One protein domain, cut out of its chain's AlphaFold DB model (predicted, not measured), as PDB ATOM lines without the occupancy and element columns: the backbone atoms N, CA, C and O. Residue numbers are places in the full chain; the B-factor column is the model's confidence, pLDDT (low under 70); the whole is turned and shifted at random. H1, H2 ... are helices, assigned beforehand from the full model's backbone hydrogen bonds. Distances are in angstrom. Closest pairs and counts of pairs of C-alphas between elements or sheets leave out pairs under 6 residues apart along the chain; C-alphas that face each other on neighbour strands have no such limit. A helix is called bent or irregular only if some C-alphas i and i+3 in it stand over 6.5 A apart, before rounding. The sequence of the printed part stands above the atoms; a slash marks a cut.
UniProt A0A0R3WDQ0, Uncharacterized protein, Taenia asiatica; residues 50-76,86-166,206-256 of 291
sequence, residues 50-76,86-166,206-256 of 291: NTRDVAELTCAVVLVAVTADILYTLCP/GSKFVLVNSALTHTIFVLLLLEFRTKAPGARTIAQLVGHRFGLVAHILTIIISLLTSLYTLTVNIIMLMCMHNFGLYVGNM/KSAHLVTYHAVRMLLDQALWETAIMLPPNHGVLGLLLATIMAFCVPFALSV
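AT A GLANCE: This is residues 50 to 76, 86 to 166 and 206 to 256 of the 291 residues of an uncharacterized protein of Taenia asiatica (UniProt A0A0R3WDQ0). Four long helices, H1, H2, H4 and H7, run broadly along one long axis, with H2 and H7 side by side as an antiparallel pair and the shorter H5 set obliquely between H1 and H2, packing on both. At one end H3 folds back along the first part of H4, and short H6 reaches from near H4 toward H2 and H7; at the opposite end residues 149 to 166, of which 149 to 163 belong to H4, stick out. The printed part has 159 residues with seven named helices, H1 to H7 in order along the chain, and no named strand; its class is all helix. The whole is compact, with a radius of gyration of the C-alphas of 17.6 A, yet elongated in outline, spanning 58 by 38 by 26 A.

IN THESE COORDINATES: Find C-alpha 51 at (-15.924, 49.317, -20.312); from there H1, residues 51 to 74, runs 33.9 A. After the first cut, H2 takes residues 86 to 111, 37.8 A long. H3 is residues 118 to 126, and H4, residues 128 to 163, begins at C-alpha 128 at (-12.852, 48.716, -10.836) and runs 51.8 A. After the second cut come H5, residues 206 to 219, and H6, residues 222 to 230. H7, residues 233 to 256, runs 35.1 A to C-alpha 256 at (-46.491, 16.132, -16.218); it is irregular, with C-alphas 234 and 237 7.3 A apart.

HOW THE PARTS SIT: Start at H1: its residues 61 to 68 alone touch H5 at a steep tilt of 63 degrees, closest at the C-alphas of Ala 65 and Tyr 213, 4.8 A. Its residues 51 to 55 alone touch H4, closest at the C-alphas of Thr 51 and Ala 130, 6.7 A, at a shallow tilt of 9 degrees, the same way. H2 is the hub. Its residues 90 to 101 alone touch H5, closest at the C-alphas of Thr 97 and Ala 215, 5.5 A. H2 touches H7 at a shallow tilt of 8 degrees, opposite ways, closest at the C-alphas of Leu 91 and Phe 248, 5.8 A. With residues 105 to 109 alone H2 only just touches H6, with 3 pairs of C-alphas within 8 A, the closest those of Leu 105 and Ala 228, 7.7 A. H3 and H4 form a helical hairpin, closest at the C-alphas of Gly 123 and His 131, 4.1 A. H4 is apart from H2 and H7. In H1 to H6 every O i to N i+4 pair is within hydrogen-bond range; in H7, 17 of 20 are.

THE WHOLE: Look for the C-alphas farthest apart at Asn 50 and Met 166, 60.0 A. Residues 77 to 85 and 167 to 205 are not printed; the gaps are 13.3 A from C-alpha 76 to 86 and 37.2 A from C-alpha 166 to 206. Of the links that are printed whole, none is long. The mean pLDDT of the printed part is 71.6, and 65 residues are under 70, among them residues 50 to 76 and 154 to 166.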
ATOM      1  N   ASN A  50     -15.110  48.332 -25.009       62.12
ATOM      2  CA  ASN A  50     -14.857  49.366 -24.027       62.12
ATOM      3  C   ASN A  50     -15.665  49.067 -22.752       62.12
ATOM      4  O   ASN A  50     -16.718  48.430 -22.803       62.12
ATOM      5  N   THR A  51     -15.211  49.537 -21.591       56.78
ATOM      6  CA  THR A  51     -15.924  49.317 -20.312       56.78
ATOM      7  C   THR A  51     -17.365  49.829 -20.357       56.78
ATOM      8  O   THR A  51     -18.255  49.241 -19.742       56.78
ATOM      9  N   ARG A  52     -17.597  50.882 -21.149       63.41
ATOM     10  CA  ARG A  52     -18.919  51.414 -21.484       63.41
ATOM     11  C   ARG A  52     -19.778  50.411 -22.259       63.41
ATOM     12  O   ARG A  52     -20.910  50.184 -21.854       63.41
ATOM     13  N   ASP A  53     -19.231  49.770 -23.288       63.62
ATOM     14  CA  ASP A  53     -19.951  48.798 -24.124       63.62
ATOM     15  C   ASP A  53     -20.340  47.555 -23.317       63.62
ATOM     16  O   ASP A  53     -21.434  47.020 -23.467       63.62
ATOM     17  N   VAL A  54     -19.462  47.110 -22.408       57.47
ATOM     18  CA  VAL A  54     -19.759  46.002 -21.486       57.47
ATOM     19  C   VAL A  54     -20.871  46.392 -20.513       57.47
ATOM     20  O   VAL A  54     -21.789  45.602 -20.295       57.47
ATOM     21  N   ALA A  55     -20.826  47.598 -19.942       58.84
ATOM     22  CA  ALA A  55     -21.856  48.075 -19.023       58.84
ATOM     23  C   ALA A  55     -23.215  48.245 -19.719       58.84
ATOM     24  O   ALA A  55     -24.238  47.821 -19.186       58.84
ATOM     25  N   GLU A  56     -23.222  48.807 -20.926       65.44
ATOM     26  CA  GLU A  56     -24.422  49.029 -21.733       65.44
ATOM     27  C   GLU A  56     -25.034  47.703 -22.196       65.44
ATOM     28  O   GLU A  56     -26.235  47.489 -22.027       65.44
ATOM     29  N   LEU A  57     -24.204  46.760 -22.655       60.88
ATOM     30  CA  LEU A  57     -24.634  45.403 -22.989       60.88
ATOM     31  C   LEU A  57     -25.206  44.680 -21.764       60.88
ATOM     32  O   LEU A  57     -26.259  44.055 -21.858       60.88
ATOM     33  N   THR A  58     -24.557  44.794 -20.603       58.81
ATOM     34  CA  THR A  58     -25.032  44.147 -19.370       58.81
ATOM     35  C   THR A  58     -26.361  44.752 -18.912       58.81
ATOM     36  O   THR A  58     -27.293  44.010 -18.610       58.81
ATOM     37  N   CYS A  59     -26.503  46.080 -18.928       57.91
ATOM     38  CA  CYS A  59     -27.763  46.759 -18.615       57.91
ATOM     39  C   CYS A  59     -28.883  46.388 -19.592       57.91
ATOM     40  O   CYS A  59     -29.988  46.086 -19.150       57.91
ATOM     41  N   ALA A  60     -28.611  46.360 -20.899       58.03
ATOM     42  CA  ALA A  60     -29.595  45.970 -21.906       58.03
ATOM     43  C   ALA A  60     -30.068  44.526 -21.694       58.03
ATOM     44  O   ALA A  60     -31.265  44.243 -21.729       58.03
ATOM     45  N   VAL A  61     -29.136  43.622 -21.402       59.19
ATOM     46  CA  VAL A  61     -29.425  42.215 -21.129       59.19
ATOM     47  C   VAL A  61     -30.244  42.043 -19.843       59.19
ATOM     48  O   VAL A  61     -31.215  41.286 -19.842       59.19
ATOM     49  N   VAL A  62     -29.930  42.786 -18.776       58.41
ATOM     50  CA  VAL A  62     -30.717  42.801 -17.527       58.41
ATOM     51  C   VAL A  62     -32.112  43.395 -17.755       58.41
ATOM     52  O   VAL A  62     -33.097  42.849 -17.265       58.41
ATOM     53  N   LEU A  63     -32.237  44.466 -18.540       62.59
ATOM     54  CA  LEU A  63     -33.524  45.091 -18.853       62.59
ATOM     55  C   LEU A  63     -34.425  44.146 -19.663       62.59
ATOM     56  O   LEU A  63     -35.614  44.002 -19.371       62.59
ATOM     57  N   VAL A  64     -33.852  43.454 -20.651       57.09
ATOM     58  CA  VAL A  64     -34.526  42.408 -21.437       57.09
ATOM     59  C   VAL A  64     -34.932  41.232 -20.546       57.09
ATOM     60  O   VAL A  64     -36.034  40.704 -20.681       57.09
ATOM     61  N   ALA A  65     -34.072  40.842 -19.606       51.97
ATOM     62  CA  ALA A  65     -34.348  39.780 -18.649       51.97
ATOM     63  C   ALA A  65     -35.537  40.126 -17.731       51.97
ATOM     64  O   ALA A  65     -36.476  39.341 -17.601       51.97
ATOM     65  N   VAL A  66     -35.537  41.327 -17.150       53.62
ATOM     66  CA  VAL A  66     -36.601  41.811 -16.259       53.62
ATOM     67  C   VAL A  66     -37.922  41.991 -17.012       53.62
ATOM     68  O   VAL A  66     -38.973  41.593 -16.517       53.62
ATOM     69  N   THR A  67     -37.893  42.535 -18.231       48.91
ATOM     70  CA  THR A  67     -39.107  42.709 -19.051       48.91
ATOM     71  C   THR A  67     -39.700  41.383 -19.525       48.91
ATOM     72  O   THR A  67     -40.924  41.240 -19.522       48.91
ATOM     73  N   ALA A  68     -38.872  40.394 -19.876       52.66
ATOM     74  CA  ALA A  68     -39.339  39.051 -20.216       52.66
ATOM     75  C   ALA A  68     -40.021  38.375 -19.020       52.66
ATOM     76  O   ALA A  68     -41.088  37.779 -19.185       52.66
ATOM     77  N   ASP A  69     -39.460  38.515 -17.820       50.22
ATOM     78  CA  ASP A  69     -40.052  37.933 -16.621       50.22
ATOM     79  C   ASP A  69     -41.355  38.628 -16.210       50.22
ATOM     80  O   ASP A  69     -42.371  37.962 -16.025       50.22
ATOM     81  N   ILE A  70     -41.385  39.964 -16.192       47.88
ATOM     82  CA  ILE A  70     -42.612  40.751 -15.985       47.88
ATOM     83  C   ILE A  70     -43.695  40.296 -16.970       47.88
ATOM     84  O   ILE A  70     -44.836  40.057 -16.573       47.88
ATOM     85  N   LEU A  71     -43.353  40.099 -18.245       46.72
ATOM     86  CA  LEU A  71     -44.302  39.658 -19.265       46.72
ATOM     87  C   LEU A  71     -44.805  38.221 -19.038       46.72
ATOM     88  O   LEU A  71     -45.971  37.936 -19.316       46.72
ATOM     89  N   TYR A  72     -43.969  37.318 -18.523       46.72
ATOM     90  CA  TYR A  72     -44.361  35.939 -18.207       46.72
ATOM     91  C   TYR A  72     -45.158  35.824 -16.898       46.72
ATOM     92  O   TYR A  72     -46.081  35.006 -16.811       46.72
ATOM     93  N   THR A  73     -44.843  36.657 -15.907       42.22
ATOM     94  CA  THR A  73     -45.401  36.609 -14.549       42.22
ATOM     95  C   THR A  73     -46.692  37.431 -14.429       42.22
ATOM     96  O   THR A  73     -47.643  36.978 -13.791       42.22
ATOM     97  N   LEU A  74     -46.793  38.585 -15.106       35.19
ATOM     98  CA  LEU A  74     -47.939  39.511 -15.020       35.19
ATOM     99  C   LEU A  74     -48.969  39.376 -16.152       35.19
ATOM    100  O   LEU A  74     -50.004  40.036 -16.089       35.19
ATOM    101  N   CYS A  75     -48.763  38.520 -17.164       36.66
ATOM    102  CA  CYS A  75     -49.805  38.200 -18.155       36.66
ATOM    103  C   CYS A  75     -50.501  36.854 -17.863       36.66
ATOM    104  O   CYS A  75     -50.282  35.867 -18.579       36.66
ATOM    105  N   PRO A  76     -51.457  36.792 -16.912       39.16
ATOM    106  CA  PRO A  76     -52.285  35.604 -16.690       39.16
ATOM    107  C   PRO A  76     -53.132  35.231 -17.923       39.16
ATOM    108  O   PRO A  76     -53.614  34.102 -18.027       39.16
ATOM    109  N   GLY A  86     -45.879  24.527 -22.314       51.16
ATOM    110  CA  GLY A  86     -45.080  25.604 -21.721       51.16
ATOM    111  C   GLY A  86     -44.103  25.106 -20.654       51.16
ATOM    112  O   GLY A  86     -42.955  25.547 -20.619       51.16
ATOM    113  N   SER A  87     -44.515  24.126 -19.848       52.34
ATOM    114  CA  SER A  87     -43.674  23.526 -18.809       52.34
ATOM    115  C   SER A  87     -42.451  22.816 -19.382       52.34
ATOM    116  O   SER A  87     -41.352  22.958 -18.854       52.34
ATOM    117  N   LYS A  88     -42.616  22.084 -20.493       54.38
ATOM    118  CA  LYS A  88     -41.515  21.334 -21.121       54.38
ATOM    119  C   LYS A  88     -40.415  22.276 -21.602       54.38
ATOM    120  O   LYS A  88     -39.234  22.032 -21.387       54.38
ATOM    121  N   PHE A  89     -40.817  23.375 -22.228       59.38
ATOM    122  CA  PHE A  89     -39.896  24.303 -22.862       59.38
ATOM    123  C   PHE A  89     -39.080  25.119 -21.855       59.38
ATOM    124  O   PHE A  89     -37.874  25.274 -22.029       59.38
ATOM    125  N   VAL A  90     -39.701  25.605 -20.777       63.59
ATOM    126  CA  VAL A  90     -38.981  26.346 -19.724       63.59
ATOM    127  C   VAL A  90     -37.896  25.469 -19.090       63.59
ATOM    128  O   VAL A  90     -36.767  25.914 -18.900       63.59
ATOM    129  N   LEU A  91     -38.209  24.194 -18.846       64.12
ATOM    130  CA  LEU A  91     -37.282  23.247 -18.231       64.12
ATOM    131  C   LEU A  91     -36.109  22.889 -19.152       64.12
ATOM    132  O   LEU A  91     -34.971  22.870 -18.692       64.12
ATOM    133  N   VAL A  92     -36.358  22.676 -20.448       65.69
ATOM    134  CA  VAL A  92     -35.294  22.392 -21.430       65.69
ATOM    135  C   VAL A  92     -34.332  23.576 -21.575       65.69
ATOM    136  O   VAL A  92     -33.119  23.382 -21.571       65.69
ATOM    137  N   ASN A  93     -34.849  24.808 -21.651       68.12
ATOM    138  CA  ASN A  93     -34.001  26.004 -21.753       68.12
ATOM    139  C   ASN A  93     -33.172  26.233 -20.478       68.12
ATOM    140  O   ASN A  93     -32.001  26.614 -20.555       68.12
ATOM    141  N   SER A  94     -33.754  25.956 -19.308       71.12
ATOM    142  CA  SER A  94     -33.020  25.979 -18.041       71.12
ATOM    143  C   SER A  94     -31.896  24.937 -18.034       71.12
ATOM    144  O   SER A  94     -30.750  25.284 -17.759       71.12
ATOM    145  N   ALA A  95     -32.175  23.687 -18.419       72.38
ATOM    146  CA  ALA A  95     -31.174  22.619 -18.472       72.38
ATOM    147  C   ALA A  95     -30.005  22.962 -19.412       72.38
ATOM    148  O   ALA A  95     -28.850  22.890 -18.998       72.38
ATOM    149  N   LEU A  96     -30.310  23.430 -20.630       77.31
ATOM    150  CA  LEU A  96     -29.314  23.881 -21.608       77.31
ATOM    151  C   LEU A  96     -28.379  24.941 -21.013       77.31
ATOM    152  O   LEU A  96     -27.161  24.876 -21.171       77.31
ATOM    153  N   THR A  97     -28.955  25.898 -20.289       79.44
ATOM    154  CA  THR A  97     -28.200  26.966 -19.638       79.44
ATOM    155  C   THR A  97     -27.223  26.422 -18.595       79.44
ATOM    156  O   THR A  97     -26.062  26.831 -18.564       79.44
ATOM    157  N   HIS A  98     -27.663  25.481 -17.757       82.19
ATOM    158  CA  HIS A  98     -26.792  24.893 -16.743       82.19
ATOM    159  C   HIS A  98     -25.678  24.048 -17.380       82.19
ATOM    160  O   HIS A  98     -24.548  24.065 -16.902       82.19
ATOM    161  N   THR A  99     -25.948  23.359 -18.493       80.19
ATOM    162  CA  THR A  99     -24.907  22.640 -19.246       80.19
ATOM    163  C   THR A  99     -23.844  23.597 -19.787       80.19
ATOM    164  O   THR A  99     -22.651  23.338 -19.630       80.19
ATOM    165  N   ILE A 100     -24.254  24.733 -20.366       83.94
ATOM    166  CA  ILE A 100     -23.325  25.776 -20.833       83.94
ATOM    167  C   ILE A 100     -22.496  26.319 -19.663       83.94
ATOM    168  O   ILE A 100     -21.284  26.487 -19.797       83.94
ATOM    169  N   PHE A 101     -23.114  26.539 -18.501       85.75
ATOM    170  CA  PHE A 101     -22.409  26.978 -17.297       85.75
ATOM    171  C   PHE A 101     -21.307  25.996 -16.867       85.75
ATOM    172  O   PHE A 101     -20.197  26.427 -16.569       85.75
ATOM    173  N   VAL A 102     -21.562  24.683 -16.894       83.88
ATOM    174  CA  VAL A 102     -20.544  23.670 -16.553       83.88
ATOM    175  C   VAL A 102     -19.344  23.729 -17.505       83.88
ATOM    176  O   VAL A 102     -18.200  23.652 -17.055       83.88
ATOM    177  N   LEU A 103     -19.581  23.923 -18.806       84.62
ATOM    178  CA  LEU A 103     -18.505  24.093 -19.792       84.62
ATOM    179  C   LEU A 103     -17.706  25.380 -19.546       84.62
ATOM    180  O   LEU A 103     -16.475  25.366 -19.575       84.62
ATOM    181  N   LEU A 104     -18.389  26.485 -19.240       86.25
ATOM    182  CA  LEU A 104     -17.740  27.752 -18.897       86.25
ATOM    183  C   LEU A 104     -16.916  27.647 -17.610       86.25
ATOM    184  O   LEU A 104     -15.820  28.197 -17.543       86.25
ATOM    185  N   LEU A 105     -17.405  26.919 -16.607       85.00
ATOM    186  CA  LEU A 105     -16.692  26.678 -15.355       85.00
ATOM    187  C   LEU A 105     -15.396  25.889 -15.584       85.00
ATOM    188  O   LEU A 105     -14.371  26.197 -14.971       85.00
ATOM    189  N   LEU A 106     -15.425  24.889 -16.470       84.25
ATOM    190  CA  LEU A 106     -14.232  24.138 -16.865       84.25
ATOM    191  C   LEU A 106     -13.179  25.065 -17.472       84.25
ATOM    192  O   LEU A 106     -12.030  25.073 -17.025       84.25
ATOM    193  N   GLU A 107     -13.573  25.906 -18.429       86.06
ATOM    194  CA  GLU A 107     -12.655  26.886 -19.009       86.06
ATOM    195  C   GLU A 107     -12.145  27.887 -17.968       86.06
ATOM    196  O   GLU A 107     -10.950  28.184 -17.932       86.06
ATOM    197  N   PHE A 108     -13.024  28.381 -17.099       85.94
ATOM    198  CA  PHE A 108     -12.678  29.336 -16.051       85.94
ATOM    199  C   PHE A 108     -11.594  28.783 -15.121       85.94
ATOM    200  O   PHE A 108     -10.608  29.468 -14.851       85.94
ATOM    201  N   ARG A 109     -11.713  27.515 -14.714       82.38
ATOM    202  CA  ARG A 109     -10.708  26.833 -13.883       82.38
ATOM    203  C   ARG A 109      -9.353  26.708 -14.573       82.38
ATOM    204  O   ARG A 109      -8.329  26.839 -13.911       82.38
ATOM    205  N   THR A 110      -9.336  26.491 -15.890       82.62
ATOM    206  CA  THR A 110      -8.076  26.405 -16.655       82.62
ATOM    207  C   THR A 110      -7.432  27.770 -16.906       82.62
ATOM    208  O   THR A 110      -6.208  27.881 -16.896       82.62
ATOM    209  N   LYS A 111      -8.234  28.822 -17.118       83.69
ATOM    210  CA  LYS A 111      -7.752  30.155 -17.519       83.69
ATOM    211  C   LYS A 111      -7.520  31.110 -16.341       83.69
ATOM    212  O   LYS A 111      -6.747  32.053 -16.490       83.69
ATOM    213  N   ALA A 112      -8.169  30.898 -15.195       82.38
ATOM    214  CA  ALA A 112      -8.082  31.766 -14.018       82.38
ATOM    215  C   ALA A 112      -8.119  30.971 -12.689       82.38
ATOM    216  O   ALA A 112      -9.043  31.148 -11.893       82.38
ATOM    217  N   PRO A 113      -7.101  30.139 -12.392       75.19
ATOM    218  CA  PRO A 113      -7.102  29.216 -11.245       75.19
ATOM    219  C   PRO A 113      -7.101  29.877  -9.849       75.19
ATOM    220  O   PRO A 113      -7.184  29.175  -8.847       75.19
ATOM    221  N   GLY A 114      -7.015  31.209  -9.757       77.69
ATOM    222  CA  GLY A 114      -7.062  31.954  -8.490       77.69
ATOM    223  C   GLY A 114      -8.358  32.729  -8.235       77.69
ATOM    224  O   GLY A 114      -8.552  33.235  -7.130       77.69
ATOM    225  N   ALA A 115      -9.243  32.855  -9.227       83.00
ATOM    226  CA  ALA A 115     -10.476  33.619  -9.070       83.00
ATOM    227  C   ALA A 115     -11.555  32.751  -8.408       83.00
ATOM    228  O   ALA A 115     -11.825  31.639  -8.854       83.00
ATOM    229  N   ARG A 116     -12.180  33.260  -7.338       83.94
ATOM    230  CA  ARG A 116     -13.257  32.557  -6.617       83.94
ATOM    231  C   ARG A 116     -14.648  32.952  -7.093       83.94
ATOM    232  O   ARG A 116     -15.612  32.265  -6.785       83.94
ATOM    233  N   THR A 117     -14.758  34.060  -7.819       88.06
ATOM    234  CA  THR A 117     -16.033  34.570  -8.319       88.06
ATOM    235  C   THR A 117     -15.881  35.211  -9.692       88.06
ATOM    236  O   THR A 117     -14.808  35.703 -10.058       88.06
ATOM    237  N   ILE A 118     -16.978  35.259 -10.451       85.69
ATOM    238  CA  ILE A 118     -16.990  35.917 -11.762       85.69
ATOM    239  C   ILE A 118     -16.745  37.425 -11.638       85.69
ATOM    240  O   ILE A 118     -16.048  38.009 -12.466       85.69
ATOM    241  N   ALA A 119     -17.230  38.049 -10.560       85.50
ATOM    242  CA  ALA A 119     -17.002  39.464 -10.291       85.50
ATOM    243  C   ALA A 119     -15.504  39.774 -10.145       85.50
ATOM    244  O   ALA A 119     -15.032  40.758 -10.715       85.50
ATOM    245  N   GLN A 120     -14.738  38.931  -9.439       87.06
ATOM    246  CA  GLN A 120     -13.281  39.086  -9.309       87.06
ATOM    247  C   GLN A 120     -12.572  39.002 -10.664       87.06
ATOM    248  O   GLN A 120     -11.699  39.822 -10.945       87.06
ATOM    249  N   LEU A 121     -12.980  38.064 -11.527       86.19
ATOM    250  CA  LEU A 121     -12.445  37.967 -12.887       86.19
ATOM    251  C   LEU A 121     -12.743  39.239 -13.692       86.19
ATOM    252  O   LEU A 121     -11.844  39.792 -14.327       86.19
ATOM    253  N   VAL A 122     -13.995  39.706 -13.661       85.88
ATOM    254  CA  VAL A 122     -14.412  40.913 -14.386       85.88
ATOM    255  C   VAL A 122     -13.649  42.135 -13.879       85.88
ATOM    256  O   VAL A 122     -13.163  42.919 -14.687       85.88
ATOM    257  N   GLY A 123     -13.459  42.263 -12.567       84.62
ATOM    258  CA  GLY A 123     -12.704  43.368 -11.982       84.62
ATOM    259  C   GLY A 123     -11.226  43.359 -12.355       84.62
ATOM    260  O   GLY A 123     -10.689  44.389 -12.755       84.62
ATOM    261  N   HIS A 124     -10.582  42.194 -12.311       85.50
ATOM    262  CA  HIS A 124      -9.177  42.068 -12.698       85.50
ATOM    263  C   HIS A 124      -8.959  42.316 -14.201       85.50
ATOM    264  O   HIS A 124      -7.902  42.797 -14.608       85.50
ATOM    265  N   ARG A 125      -9.946  41.994 -15.048       84.44
ATOM    266  CA  ARG A 125      -9.833  42.118 -16.509       84.44
ATOM    267  C   ARG A 125     -10.279  43.475 -17.057       84.44
ATOM    268  O   ARG A 125      -9.647  43.978 -17.980       84.44
ATOM    269  N   PHE A 126     -11.370  44.030 -16.535       82.38
ATOM    270  CA  PHE A 126     -12.036  45.229 -17.062       82.38
ATOM    271  C   PHE A 126     -11.959  46.435 -16.110       82.38
ATOM    272  O   PHE A 126     -12.413  47.524 -16.458       82.38
ATOM    273  N   GLY A 127     -11.366  46.270 -14.926       87.06
ATOM    274  CA  GLY A 127     -11.134  47.340 -13.959       87.06
ATOM    275  C   GLY A 127     -12.240  47.509 -12.914       87.06
ATOM    276  O   GLY A 127     -13.237  46.785 -12.873       87.06
ATOM    277  N   LEU A 128     -12.047  48.505 -12.044       85.25
ATOM    278  CA  LEU A 128     -12.852  48.716 -10.836       85.25
ATOM    279  C   LEU A 128     -14.331  49.015 -11.135       85.25
ATOM    280  O   LEU A 128     -15.213  48.509 -10.449       85.25
ATOM    281  N   VAL A 129     -14.614  49.799 -12.177       83.00
ATOM    282  CA  VAL A 129     -15.992  50.178 -12.536       83.00
ATOM    283  C   VAL A 129     -16.812  48.948 -12.939       83.00
ATOM    284  O   VAL A 129     -17.916  48.749 -12.436       83.00
ATOM    285  N   ALA A 130     -16.251  48.080 -13.787       81.44
ATOM    286  CA  ALA A 130     -16.908  46.844 -14.211       81.44
ATOM    287  C   ALA A 130     -17.091  45.862 -13.040       81.44
ATOM    288  O   ALA A 130     -18.107  45.170 -12.966       81.44
ATOM    289  N   HIS A 131     -16.142  45.836 -12.099       86.56
ATOM    290  CA  HIS A 131     -16.257  45.056 -10.869       86.56
ATOM    291  C   HIS A 131     -17.478  45.472 -10.043       86.56
ATOM    292  O   HIS A 131     -18.330  44.639  -9.737       86.56
ATOM    293  N   ILE A 132     -17.581  46.770  -9.736       86.62
ATOM    294  CA  ILE A 132     -18.665  47.333  -8.923       86.62
ATOM    295  C   ILE A 132     -20.015  47.113  -9.612       86.62
ATOM    296  O   ILE A 132     -20.959  46.656  -8.970       86.62
ATOM    297  N   LEU A 133     -20.099  47.364 -10.924       85.12
ATOM    298  CA  LEU A 133     -21.325  47.147 -11.694       85.12
ATOM    299  C   LEU A 133     -21.783  45.682 -11.620       85.12
ATOM    300  O   LEU A 133     -22.955  45.411 -11.364       85.12
ATOM    301  N   THR A 134     -20.853  44.739 -11.793       85.00
ATOM    302  CA  THR A 134     -21.157  43.301 -11.734       85.00
ATOM    303  C   THR A 134     -21.668  42.904 -10.352       85.00
ATOM    304  O   THR A 134     -22.660  42.188 -10.259       85.00
ATOM    305  N   ILE A 135     -21.057  43.417  -9.276       88.12
ATOM    306  CA  ILE A 135     -21.509  43.156  -7.900       88.12
ATOM    307  C   ILE A 135     -22.936  43.669  -7.683       88.12
ATOM    308  O   ILE A 135     -23.774  42.930  -7.168       88.12
ATOM    309  N   ILE A 136     -23.229  44.908  -8.089       86.06
ATOM    310  CA  ILE A 136     -24.563  45.507  -7.921       86.06
ATOM    311  C   ILE A 136     -25.617  44.686  -8.672       86.06
ATOM    312  O   ILE A 136     -26.662  44.352  -8.112       86.06
ATOM    313  N   ILE A 137     -25.334  44.316  -9.921       82.69
ATOM    314  CA  ILE A 137     -26.255  43.537 -10.756       82.69
ATOM    315  C   ILE A 137     -26.474  42.128 -10.179       82.69
ATOM    316  O   ILE A 137     -27.616  41.661 -10.128       82.69
ATOM    317  N   SER A 138     -25.421  41.469  -9.690       84.62
ATOM    318  CA  SER A 138     -25.531  40.181  -8.995       84.62
ATOM    319  C   SER A 138     -26.399  40.282  -7.739       84.62
ATOM    320  O   SER A 138     -27.304  39.470  -7.561       84.62
ATOM    321  N   LEU A 139     -26.199  41.303  -6.899       86.00
ATOM    322  CA  LEU A 139     -27.002  41.503  -5.685       86.00
ATOM    323  C   LEU A 139     -28.485  41.722  -6.001       86.00
ATOM    324  O   LEU A 139     -29.346  41.097  -5.379       86.00
ATOM    325  N   LEU A 140     -28.791  42.561  -6.993       81.50
ATOM    326  CA  LEU A 140     -30.168  42.796  -7.435       81.50
ATOM    327  C   LEU A 140     -30.820  41.513  -7.968       81.50
ATOM    328  O   LEU A 140     -31.965  41.217  -7.627       81.50
ATOM    329  N   THR A 141     -30.083  40.721  -8.749       77.19
ATOM    330  CA  THR A 141     -30.566  39.444  -9.304       77.19
ATOM    331  C   THR A 141     -30.840  38.411  -8.206       77.19
ATOM    332  O   THR A 141     -31.845  37.692  -8.265       77.19
ATOM    333  N   SER A 142     -29.993  38.357  -7.175       82.38
ATOM    334  CA  SER A 142     -30.175  37.480  -6.014       82.38
ATOM    335  C   SER A 142     -31.384  37.883  -5.169       82.38
ATOM    336  O   SER A 142     -32.198  37.025  -4.826       82.38
ATOM    337  N   LEU A 143     -31.559  39.181  -4.886       82.12
ATOM    338  CA  LEU A 143     -32.737  39.691  -4.171       82.12
ATOM    339  C   LEU A 143     -34.026  39.385  -4.934       82.12
ATOM    340  O   LEU A 143     -34.993  38.897  -4.356       82.12
ATOM    341  N   TYR A 144     -34.023  39.612  -6.243       78.31
ATOM    342  CA  TYR A 144     -35.150  39.285  -7.105       78.31
ATOM    343  C   TYR A 144     -35.448  37.768  -7.127       78.31
ATOM    344  O   TYR A 144     -36.598  37.347  -7.033       78.31
ATOM    345  N   THR A 145     -34.423  36.915  -7.183       75.25
ATOM    346  CA  THR A 145     -34.612  35.456  -7.103       75.25
ATOM    347  C   THR A 145     -35.233  35.045  -5.766       75.25
ATOM    348  O   THR A 145     -36.132  34.202  -5.732       75.25
ATOM    349  N   LEU A 146     -34.785  35.658  -4.670       80.25
ATOM    350  CA  LEU A 146     -35.333  35.416  -3.340       80.25
ATOM    351  C   LEU A 146     -36.812  35.813  -3.265       80.25
ATOM    352  O   LEU A 146     -37.617  35.029  -2.766       80.25
ATOM    353  N   THR A 147     -37.195  36.982  -3.791       74.25
ATOM    354  CA  THR A 147     -38.600  37.420  -3.769       74.25
ATOM    355  C   THR A 147     -39.493  36.492  -4.586       74.25
ATOM    356  O   THR A 147     -40.549  36.102  -4.095       74.25
ATOM    357  N   VAL A 148     -39.062  36.053  -5.773       72.50
ATOM    358  CA  VAL A 148     -39.807  35.067  -6.579       72.50
ATOM    359  C   VAL A 148     -39.959  33.740  -5.837       72.50
ATOM    360  O   VAL A 148     -41.056  33.181  -5.805       72.50
ATOM    361  N   ASN A 149     -38.895  33.248  -5.199       72.38
ATOM    362  CA  ASN A 149     -38.942  32.004  -4.428       72.38
ATOM    363  C   ASN A 149     -39.884  32.112  -3.220       72.38
ATOM    364  O   ASN A 149     -40.658  31.188  -2.975       72.38
ATOM    365  N   ILE A 150     -39.874  33.240  -2.498       74.38
ATOM    366  CA  ILE A 150     -40.786  33.495  -1.372       74.38
ATOM    367  C   ILE A 150     -42.230  33.600  -1.862       74.38
ATOM    368  O   ILE A 150     -43.106  32.957  -1.293       74.38
ATOM    369  N   ILE A 151     -42.494  34.350  -2.937       73.44
ATOM    370  CA  ILE A 151     -43.838  34.465  -3.521       73.44
ATOM    371  C   ILE A 151     -44.341  33.090  -3.960       73.44
ATOM    372  O   ILE A 151     -45.489  32.743  -3.691       73.44
ATOM    373  N   MET A 152     -43.491  32.284  -4.598       67.56
ATOM    374  CA  MET A 152     -43.847  30.927  -5.002       67.56
ATOM    375  C   MET A 152     -44.114  30.037  -3.785       67.56
ATOM    376  O   MET A 152     -45.117  29.331  -3.766       67.56
ATOM    377  N   LEU A 153     -43.284  30.108  -2.743       71.00
ATOM    378  CA  LEU A 153     -43.494  29.374  -1.495       71.00
ATOM    379  C   LEU A 153     -44.805  29.784  -0.814       71.00
ATOM    380  O   LEU A 153     -45.581  28.919  -0.420       71.00
ATOM    381  N   MET A 154     -45.096  31.083  -0.735       69.69
ATOM    382  CA  MET A 154     -46.369  31.600  -0.232       69.69
ATOM    383  C   MET A 154     -47.538  31.129  -1.097       69.69
ATOM    384  O   MET A 154     -48.580  30.766  -0.559       69.69
ATOM    385  N   CYS A 155     -47.378  31.095  -2.419       64.25
ATOM    386  CA  CYS A 155     -48.395  30.599  -3.340       64.25
ATOM    387  C   CYS A 155     -48.662  29.105  -3.109       64.25
ATOM    388  O   CYS A 155     -49.817  28.706  -3.006       64.25
ATOM    389  N   MET A 156     -47.614  28.300  -2.929       64.38
ATOM    390  CA  MET A 156     -47.719  26.870  -2.630       64.38
ATOM    391  C   MET A 156     -48.286  26.601  -1.229       64.38
ATOM    392  O   MET A 156     -49.091  25.689  -1.071       64.38
ATOM    393  N   HIS A 157     -47.928  27.404  -0.225       66.25
ATOM    394  CA  HIS A 157     -48.458  27.290   1.136       66.25
ATOM    395  C   HIS A 157     -49.945  27.672   1.192       66.25
ATOM    396  O   HIS A 157     -50.758  26.928   1.737       66.25
ATOM    397  N   ASN A 158     -50.330  28.786   0.558       60.03
ATOM    398  CA  ASN A 158     -51.736  29.173   0.429       60.03
ATOM    399  C   ASN A 158     -52.523  28.148  -0.400       60.03
ATOM    400  O   ASN A 158     -53.648  27.812  -0.043       60.03
ATOM    401  N   PHE A 159     -51.932  27.594  -1.462       57.56
ATOM    402  CA  PHE A 159     -52.543  26.510  -2.229       57.56
ATOM    403  C   PHE A 159     -52.742  25.257  -1.369       57.56
ATOM    404  O   PHE A 159     -53.827  24.693  -1.386       57.56
ATOM    405  N   GLY A 160     -51.755  24.861  -0.558       56.00
ATOM    406  CA  GLY A 160     -51.867  23.747   0.388       56.00
ATOM    407  C   GLY A 160     -52.981  23.937   1.424       56.00
ATOM    408  O   GLY A 160     -53.695  22.985   1.723       56.00
ATOM    409  N   LEU A 161     -53.202  25.165   1.901       54.31
ATOM    410  CA  LEU A 161     -54.312  25.495   2.806       54.31
ATOM    411  C   LEU A 161     -55.682  25.496   2.103       54.31
ATOM    412  O   LEU A 161     -56.669  25.057   2.688       54.31
ATOM    413  N   TYR A 162     -55.758  25.935   0.842       47.94
ATOM    414  CA  TYR A 162     -57.004  25.928   0.056       47.94
ATOM    415  C   TYR A 162     -57.377  24.541  -0.497       47.94
ATOM    416  O   TYR A 162     -58.561  24.227  -0.642       47.94
ATOM    417  N   VAL A 163     -56.380  23.713  -0.820       48.44
ATOM    418  CA  VAL A 163     -56.520  22.401  -1.479       48.44
ATOM    419  C   VAL A 163     -56.373  21.229  -0.512       48.44
ATOM    420  O   VAL A 163     -56.737  20.115  -0.876       48.44
ATOM    421  N   GLY A 164     -55.921  21.464   0.725       51.25
ATOM    422  CA  GLY A 164     -55.606  20.440   1.733       51.25
ATOM    423  C   GLY A 164     -56.715  19.430   2.049       51.25
ATOM    424  O   GLY A 164     -56.471  18.448   2.739       51.25
ATOM    425  N   ASN A 165     -57.918  19.618   1.503       57.09
ATOM    426  CA  ASN A 165     -58.943  18.594   1.425       57.09
ATOM    427  C   ASN A 165     -59.433  18.422  -0.028       57.09
ATOM    428  O   ASN A 165     -59.819  19.399  -0.680       57.09
ATOM    429  N   MET A 166     -59.507  17.172  -0.507       59.59
ATOM    430  CA  MET A 166     -60.065  16.802  -1.821       59.59
ATOM    431  C   MET A 166     -61.446  17.433  -2.073       59.59
ATOM    432  O   MET A 166     -61.756  17.825  -3.198       59.59
ATOM    433  N   LYS A 206     -38.600  33.801 -28.703       56.00
ATOM    434  CA  LYS A 206     -38.885  33.692 -27.260       56.00
ATOM    435  C   LYS A 206     -37.924  32.749 -26.534       56.00
ATOM    436  O   LYS A 206     -37.589  33.043 -25.392       56.00
ATOM    437  N   SER A 207     -37.464  31.667 -27.169       57.12
ATOM    438  CA  SER A 207     -36.446  30.763 -26.615       57.12
ATOM    439  C   SER A 207     -35.153  31.524 -26.427       57.12
ATOM    440  O   SER A 207     -34.585  31.455 -25.350       57.12
ATOM    441  N   ALA A 208     -34.729  32.315 -27.415       61.91
ATOM    442  CA  ALA A 208     -33.504  33.095 -27.327       61.91
ATOM    443  C   ALA A 208     -33.555  34.078 -26.149       61.91
ATOM    444  O   ALA A 208     -32.631  34.104 -25.339       61.91
ATOM    445  N   HIS A 209     -34.657  34.820 -25.988       63.44
ATOM    446  CA  HIS A 209     -34.841  35.709 -24.834       63.44
ATOM    447  C   HIS A 209     -34.854  34.953 -23.496       63.44
ATOM    448  O   HIS A 209     -34.217  35.395 -22.542       63.44
ATOM    449  N   LEU A 210     -35.532  33.804 -23.427       60.94
ATOM    450  CA  LEU A 210     -35.637  32.997 -22.209       60.94
ATOM    451  C   LEU A 210     -34.305  32.322 -21.834       60.94
ATOM    452  O   LEU A 210     -33.930  32.302 -20.665       60.94
ATOM    453  N   VAL A 211     -33.565  31.809 -22.815       66.75
ATOM    454  CA  VAL A 211     -32.219  31.242 -22.643       66.75
ATOM    455  C   VAL A 211     -31.249  32.330 -22.209       66.75
ATOM    456  O   VAL A 211     -30.485  32.116 -21.276       66.75
ATOM    457  N   THR A 212     -31.319  33.516 -22.819       66.69
ATOM    458  CA  THR A 212     -30.481  34.656 -22.420       66.69
ATOM    459  C   THR A 212     -30.783  35.061 -20.979       66.69
ATOM    460  O   THR A 212     -29.860  35.201 -20.183       66.69
ATOM    461  N   TYR A 213     -32.062  35.165 -20.608       70.44
ATOM    462  CA  TYR A 213     -32.489  35.424 -19.231       70.44
ATOM    463  C   TYR A 213     -31.916  34.392 -18.249       70.44
ATOM    464  O   TYR A 213     -31.279  34.762 -17.261       70.44
ATOM    465  N   HIS A 214     -32.105  33.098 -18.526       71.62
ATOM    466  CA  HIS A 214     -31.610  32.041 -17.648       71.62
ATOM    467  C   HIS A 214     -30.084  32.059 -17.561       71.62
ATOM    468  O   HIS A 214     -29.545  31.916 -16.465       71.62
ATOM    469  N   ALA A 215     -29.385  32.272 -18.679       74.00
ATOM    470  CA  ALA A 215     -27.926  32.341 -18.721       74.00
ATOM    471  C   ALA A 215     -27.386  33.485 -17.878       74.00
ATOM    472  O   ALA A 215     -26.462  33.287 -17.099       74.00
ATOM    473  N   VAL A 216     -28.000  34.657 -17.973       77.00
ATOM    474  CA  VAL A 216     -27.616  35.840 -17.200       77.00
ATOM    475  C   VAL A 216     -27.842  35.604 -15.719       77.00
ATOM    476  O   VAL A 216     -26.944  35.848 -14.917       77.00
ATOM    477  N   ARG A 217     -29.002  35.051 -15.358       76.12
ATOM    478  CA  ARG A 217     -29.325  34.724 -13.969       76.12
ATOM    479  C   ARG A 217     -28.347  33.710 -13.375       76.12
ATOM    480  O   ARG A 217     -27.907  33.911 -12.253       76.12
ATOM    481  N   MET A 218     -27.981  32.666 -14.121       80.06
ATOM    482  CA  MET A 218     -26.996  31.667 -13.682       80.06
ATOM    483  C   MET A 218     -25.581  32.245 -13.594       80.06
ATOM    484  O   MET A 218     -24.875  32.002 -12.623       80.06
ATOM    485  N   LEU A 219     -25.158  33.030 -14.587       82.12
ATOM    486  CA  LEU A 219     -23.820  33.624 -14.614       82.12
ATOM    487  C   LEU A 219     -23.615  34.662 -13.513       82.12
ATOM    488  O   LEU A 219     -22.493  34.808 -13.039       82.12
ATOM    489  N   LEU A 220     -24.663  35.380 -13.117       83.06
ATOM    490  CA  LEU A 220     -24.605  36.387 -12.058       83.06
ATOM    491  C   LEU A 220     -24.840  35.812 -10.657       83.06
ATOM    492  O   LEU A 220     -24.690  36.553  -9.682       83.06
ATOM    493  N   ASP A 221     -25.189  34.528 -10.543       83.31
ATOM    494  CA  ASP A 221     -25.390  33.863  -9.261       83.31
ATOM    495  C   ASP A 221     -24.042  33.583  -8.589       83.31
ATOM    496  O   ASP A 221     -23.321  32.635  -8.908       83.31
ATOM    497  N   GLN A 222     -23.692  34.440  -7.635       83.19
ATOM    498  CA  GLN A 222     -22.419  34.351  -6.935       83.19
ATOM    499  C   GLN A 222     -22.302  33.081  -6.081       83.19
ATOM    500  O   GLN A 222     -21.222  32.492  -6.014       83.19
ATOM    501  N   ALA A 223     -23.402  32.631  -5.469       84.00
ATOM    502  CA  ALA A 223     -23.406  31.427  -4.642       84.00
ATOM    503  C   ALA A 223     -23.172  30.178  -5.503       84.00
ATOM    504  O   ALA A 223     -22.475  29.246  -5.087       84.00
ATOM    505  N   LEU A 224     -23.689  30.180  -6.736       85.31
ATOM    506  CA  LEU A 224     -23.412  29.127  -7.706       85.31
ATOM    507  C   LEU A 224     -21.921  29.066  -8.065       85.31
ATOM    508  O   LEU A 224     -21.353  27.979  -8.092       85.31
ATOM    509  N   TRP A 225     -21.256  30.204  -8.291       87.38
ATOM    510  CA  TRP A 225     -19.814  30.219  -8.575       87.38
ATOM    511  C   TRP A 225     -18.972  29.720  -7.402       87.38
ATOM    512  O   TRP A 225     -18.076  28.900  -7.605       87.38
ATOM    513  N   GLU A 226     -19.260  30.168  -6.181       87.12
ATOM    514  CA  GLU A 226     -18.503  29.760  -4.993       87.12
ATOM    515  C   GLU A 226     -18.633  28.256  -4.730       87.12
ATOM    516  O   GLU A 226     -17.626  27.565  -4.559       87.12
ATOM    517  N   THR A 227     -19.859  27.727  -4.786       86.06
ATOM    518  CA  THR A 227     -20.114  26.286  -4.628       86.06
ATOM    519  C   THR A 227     -19.472  25.476  -5.750       86.06
ATOM    520  O   THR A 227     -18.814  24.464  -5.497       86.06
ATOM    521  N   ALA A 228     -19.591  25.949  -6.991       84.62
ATOM    522  CA  ALA A 228     -19.021  25.290  -8.151       84.62
ATOM    523  C   ALA A 228     -17.490  25.247  -8.103       84.62
ATOM    524  O   ALA A 228     -16.906  24.234  -8.473       84.62
ATOM    525  N   ILE A 229     -16.822  26.306  -7.633       83.88
ATOM    526  CA  ILE A 229     -15.356  26.381  -7.542       83.88
ATOM    527  C   ILE A 229     -14.812  25.514  -6.403       83.88
ATOM    528  O   ILE A 229     -13.760  24.906  -6.592       83.88
ATOM    529  N   MET A 230     -15.537  25.371  -5.291       84.31
ATOM    530  CA  MET A 230     -15.134  24.512  -4.165       84.31
ATOM    531  C   MET A 230     -15.181  23.006  -4.473       84.31
ATOM    532  O   MET A 230     -14.538  22.221  -3.778       84.31
ATOM    533  N   LEU A 231     -15.910  22.579  -5.509       83.75
ATOM    534  CA  LEU A 231     -16.010  21.163  -5.865       83.75
ATOM    535  C   LEU A 231     -14.673  20.596  -6.387       83.75
ATOM    536  O   LEU A 231     -14.071  21.188  -7.289       83.75
ATOM    537  N   PRO A 232     -14.227  19.411  -5.932       79.75
ATOM    538  CA  PRO A 232     -12.991  18.805  -6.417       79.75
ATOM    539  C   PRO A 232     -13.055  18.538  -7.935       79.75
ATOM    540  O   PRO A 232     -14.096  18.107  -8.439       79.75
ATOM    541  N   PRO A 233     -11.970  18.768  -8.697       69.62
ATOM    542  CA  PRO A 233     -11.995  18.722 -10.165       69.62
ATOM    543  C   PRO A 233     -12.347  17.339 -10.728       69.62
ATOM    544  O   PRO A 233     -12.993  17.244 -11.766       69.62
ATOM    545  N   ASN A 234     -11.993  16.280 -10.004       71.69
ATOM    546  CA  ASN A 234     -12.102  14.900 -10.467       71.69
ATOM    547  C   ASN A 234     -13.563  14.428 -10.535       71.69
ATOM    548  O   ASN A 234     -13.887  13.550 -11.329       71.69
ATOM    549  N   HIS A 235     -14.433  14.938  -9.655       75.12
ATOM    550  CA  HIS A 235     -15.820  14.462  -9.492       75.12
ATOM    551  C   HIS A 235     -16.846  15.608  -9.530       75.12
ATOM    552  O   HIS A 235     -18.039  15.372  -9.711       75.12
ATOM    553  N   GLY A 236     -16.397  16.861  -9.414       76.88
ATOM    554  CA  GLY A 236     -17.255  18.042  -9.382       76.88
ATOM    555  C   GLY A 236     -18.057  18.244 -10.661       76.88
ATOM    556  O   GLY A 236     -19.226  18.597 -10.588       76.88
ATOM    557  N   VAL A 237     -17.468  17.957 -11.826       75.00
ATOM    558  CA  VAL A 237     -18.144  18.081 -13.131       75.00
ATOM    559  C   VAL A 237     -19.295  17.086 -13.246       75.00
ATOM    560  O   VAL A 237     -20.382  17.454 -13.677       75.00
ATOM    561  N   LEU A 238     -19.075  15.840 -12.812       76.75
ATOM    562  CA  LEU A 238     -20.109  14.809 -12.798       76.75
ATOM    563  C   LEU A 238     -21.227  15.170 -11.813       76.75
ATOM    564  O   LEU A 238     -22.399  15.030 -12.151       76.75
ATOM    565  N   GLY A 239     -20.875  15.687 -10.631       79.38
ATOM    566  CA  GLY A 239     -21.840  16.169  -9.640       79.38
ATOM    567  C   GLY A 239     -22.678  17.343 -10.151       79.38
ATOM    568  O   GLY A 239     -23.897  17.333 -10.008       79.38
ATOM    569  N   LEU A 240     -22.047  18.315 -10.816       77.50
ATOM    570  CA  LEU A 240     -22.731  19.435 -11.462       77.50
ATOM    571  C   LEU A 240     -23.654  18.949 -12.582       77.50
ATOM    572  O   LEU A 240     -24.815  19.341 -12.613       77.50
ATOM    573  N   LEU A 241     -23.186  18.054 -13.455       76.69
ATOM    574  CA  LEU A 241     -23.998  17.475 -14.528       76.69
ATOM    575  C   LEU A 241     -25.205  16.713 -13.964       76.69
ATOM    576  O   LEU A 241     -26.331  16.934 -14.405       76.69
ATOM    577  N   LEU A 242     -25.000  15.873 -12.948       79.12
ATOM    578  CA  LEU A 242     -26.080  15.152 -12.283       79.12
ATOM    579  C   LEU A 242     -27.080  16.119 -11.634       79.12
ATOM    580  O   LEU A 242     -28.288  15.926 -11.765       79.12
ATOM    581  N   ALA A 243     -26.601  17.196 -11.008       78.31
ATOM    582  CA  ALA A 243     -27.457  18.247 -10.468       78.31
ATOM    583  C   ALA A 243     -28.286  18.928 -11.571       78.31
ATOM    584  O   ALA A 243     -29.482  19.141 -11.372       78.31
ATOM    585  N   THR A 244     -27.710  19.193 -12.754       74.38
ATOM    586  CA  THR A 244     -28.469  19.738 -13.900       74.38
ATOM    587  C   THR A 244     -29.570  18.786 -14.371       74.38
ATOM    588  O   THR A 244     -30.692  19.219 -14.636       74.38
ATOM    589  N   ILE A 245     -29.286  17.478 -14.408       72.00
ATOM    590  CA  ILE A 245     -30.258  16.446 -14.790       72.00
ATOM    591  C   ILE A 245     -31.389  16.391 -13.759       72.00
ATOM    592  O   ILE A 245     -32.560  16.386 -14.131       72.00
ATOM    593  N   MET A 246     -31.070  16.422 -12.465       76.69
ATOM    594  CA  MET A 246     -32.075  16.411 -11.396       76.69
ATOM    595  C   MET A 246     -32.933  17.682 -11.389       76.69
ATOM    596  O   MET A 246     -34.157  17.592 -11.249       76.69
ATOM    597  N   ALA A 247     -32.319  18.847 -11.610       69.06
ATOM    598  CA  ALA A 247     -33.007  20.134 -11.717       69.06
ATOM    599  C   ALA A 247     -33.981  20.194 -12.910       69.06
ATOM    600  O   ALA A 247     -34.945  20.958 -12.878       69.06
ATOM    601  N   PHE A 248     -33.772  19.366 -13.938       71.06
ATOM    602  CA  PHE A 248     -34.710  19.175 -15.042       71.06
ATOM    603  C   PHE A 248     -35.773  18.109 -14.736       71.06
ATOM    604  O   PHE A 248     -36.973  18.367 -14.857       71.06
ATOM    605  N   CYS A 249     -35.343  16.911 -14.337       67.56
ATOM    606  CA  CYS A 249     -36.198  15.733 -14.214       67.56
ATOM    607  C   CYS A 249     -37.271  15.888 -13.133       67.56
ATOM    608  O   CYS A 249     -38.427  15.539 -13.373       67.56
ATOM    609  N   VAL A 250     -36.917  16.433 -11.962       72.44
ATOM    610  CA  VAL A 250     -37.848  16.528 -10.826       72.44
ATOM    611  C   VAL A 250     -39.016  17.477 -11.135       72.44
ATOM    612  O   VAL A 250     -40.170  17.040 -11.050       72.44
ATOM    613  N   PRO A 251     -38.795  18.734 -11.570       68.75
ATOM    614  CA  PRO A 251     -39.908  19.623 -11.895       68.75
ATOM    615  C   PRO A 251     -40.673  19.186 -13.152       68.75
ATOM    616  O   PRO A 251     -41.881  19.413 -13.241       68.75
ATOM    617  N   PHE A 252     -40.004  18.536 -14.114       64.50
ATOM    618  CA  PHE A 252     -40.658  17.992 -15.305       64.50
ATOM    619  C   PHE A 252     -41.659  16.897 -14.944       64.50
ATOM    620  O   PHE A 252     -42.823  16.977 -15.345       64.50
ATOM    621  N   ALA A 253     -41.232  15.910 -14.152       65.44
ATOM    622  CA  ALA A 253     -42.090  14.818 -13.706       65.44
ATOM    623  C   ALA A 253     -43.304  15.352 -12.934       65.44
ATOM    624  O   ALA A 253     -44.443  15.010 -13.263       65.44
ATOM    625  N   LEU A 254     -43.082  16.270 -11.985       65.75
ATOM    626  CA  LEU A 254     -44.161  16.915 -11.230       65.75
ATOM    627  C   LEU A 254     -45.125  17.679 -12.144       65.75
ATOM    628  O   LEU A 254     -46.341  17.551 -12.006       65.75
ATOM    629  N   SER A 255     -44.614  18.433 -13.121       65.94
ATOM    630  CA  SER A 255     -45.475  19.161 -14.053       65.94
ATOM    631  C   SER A 255     -46.313  18.231 -14.932       65.94
ATOM    632  O   SER A 255     -47.461  18.572 -15.229       65.94
ATOM    633  N   VAL A 256     -45.763  17.101 -15.385       63.84
ATOM    634  CA  VAL A 256     -46.491  16.132 -16.218       63.84
ATOM    635  C   VAL A 256     -47.594  15.464 -15.405       63.84
ATOM    636  O   VAL A 256     -48.738  15.437 -15.861       63.84
TER     637      VAL A 256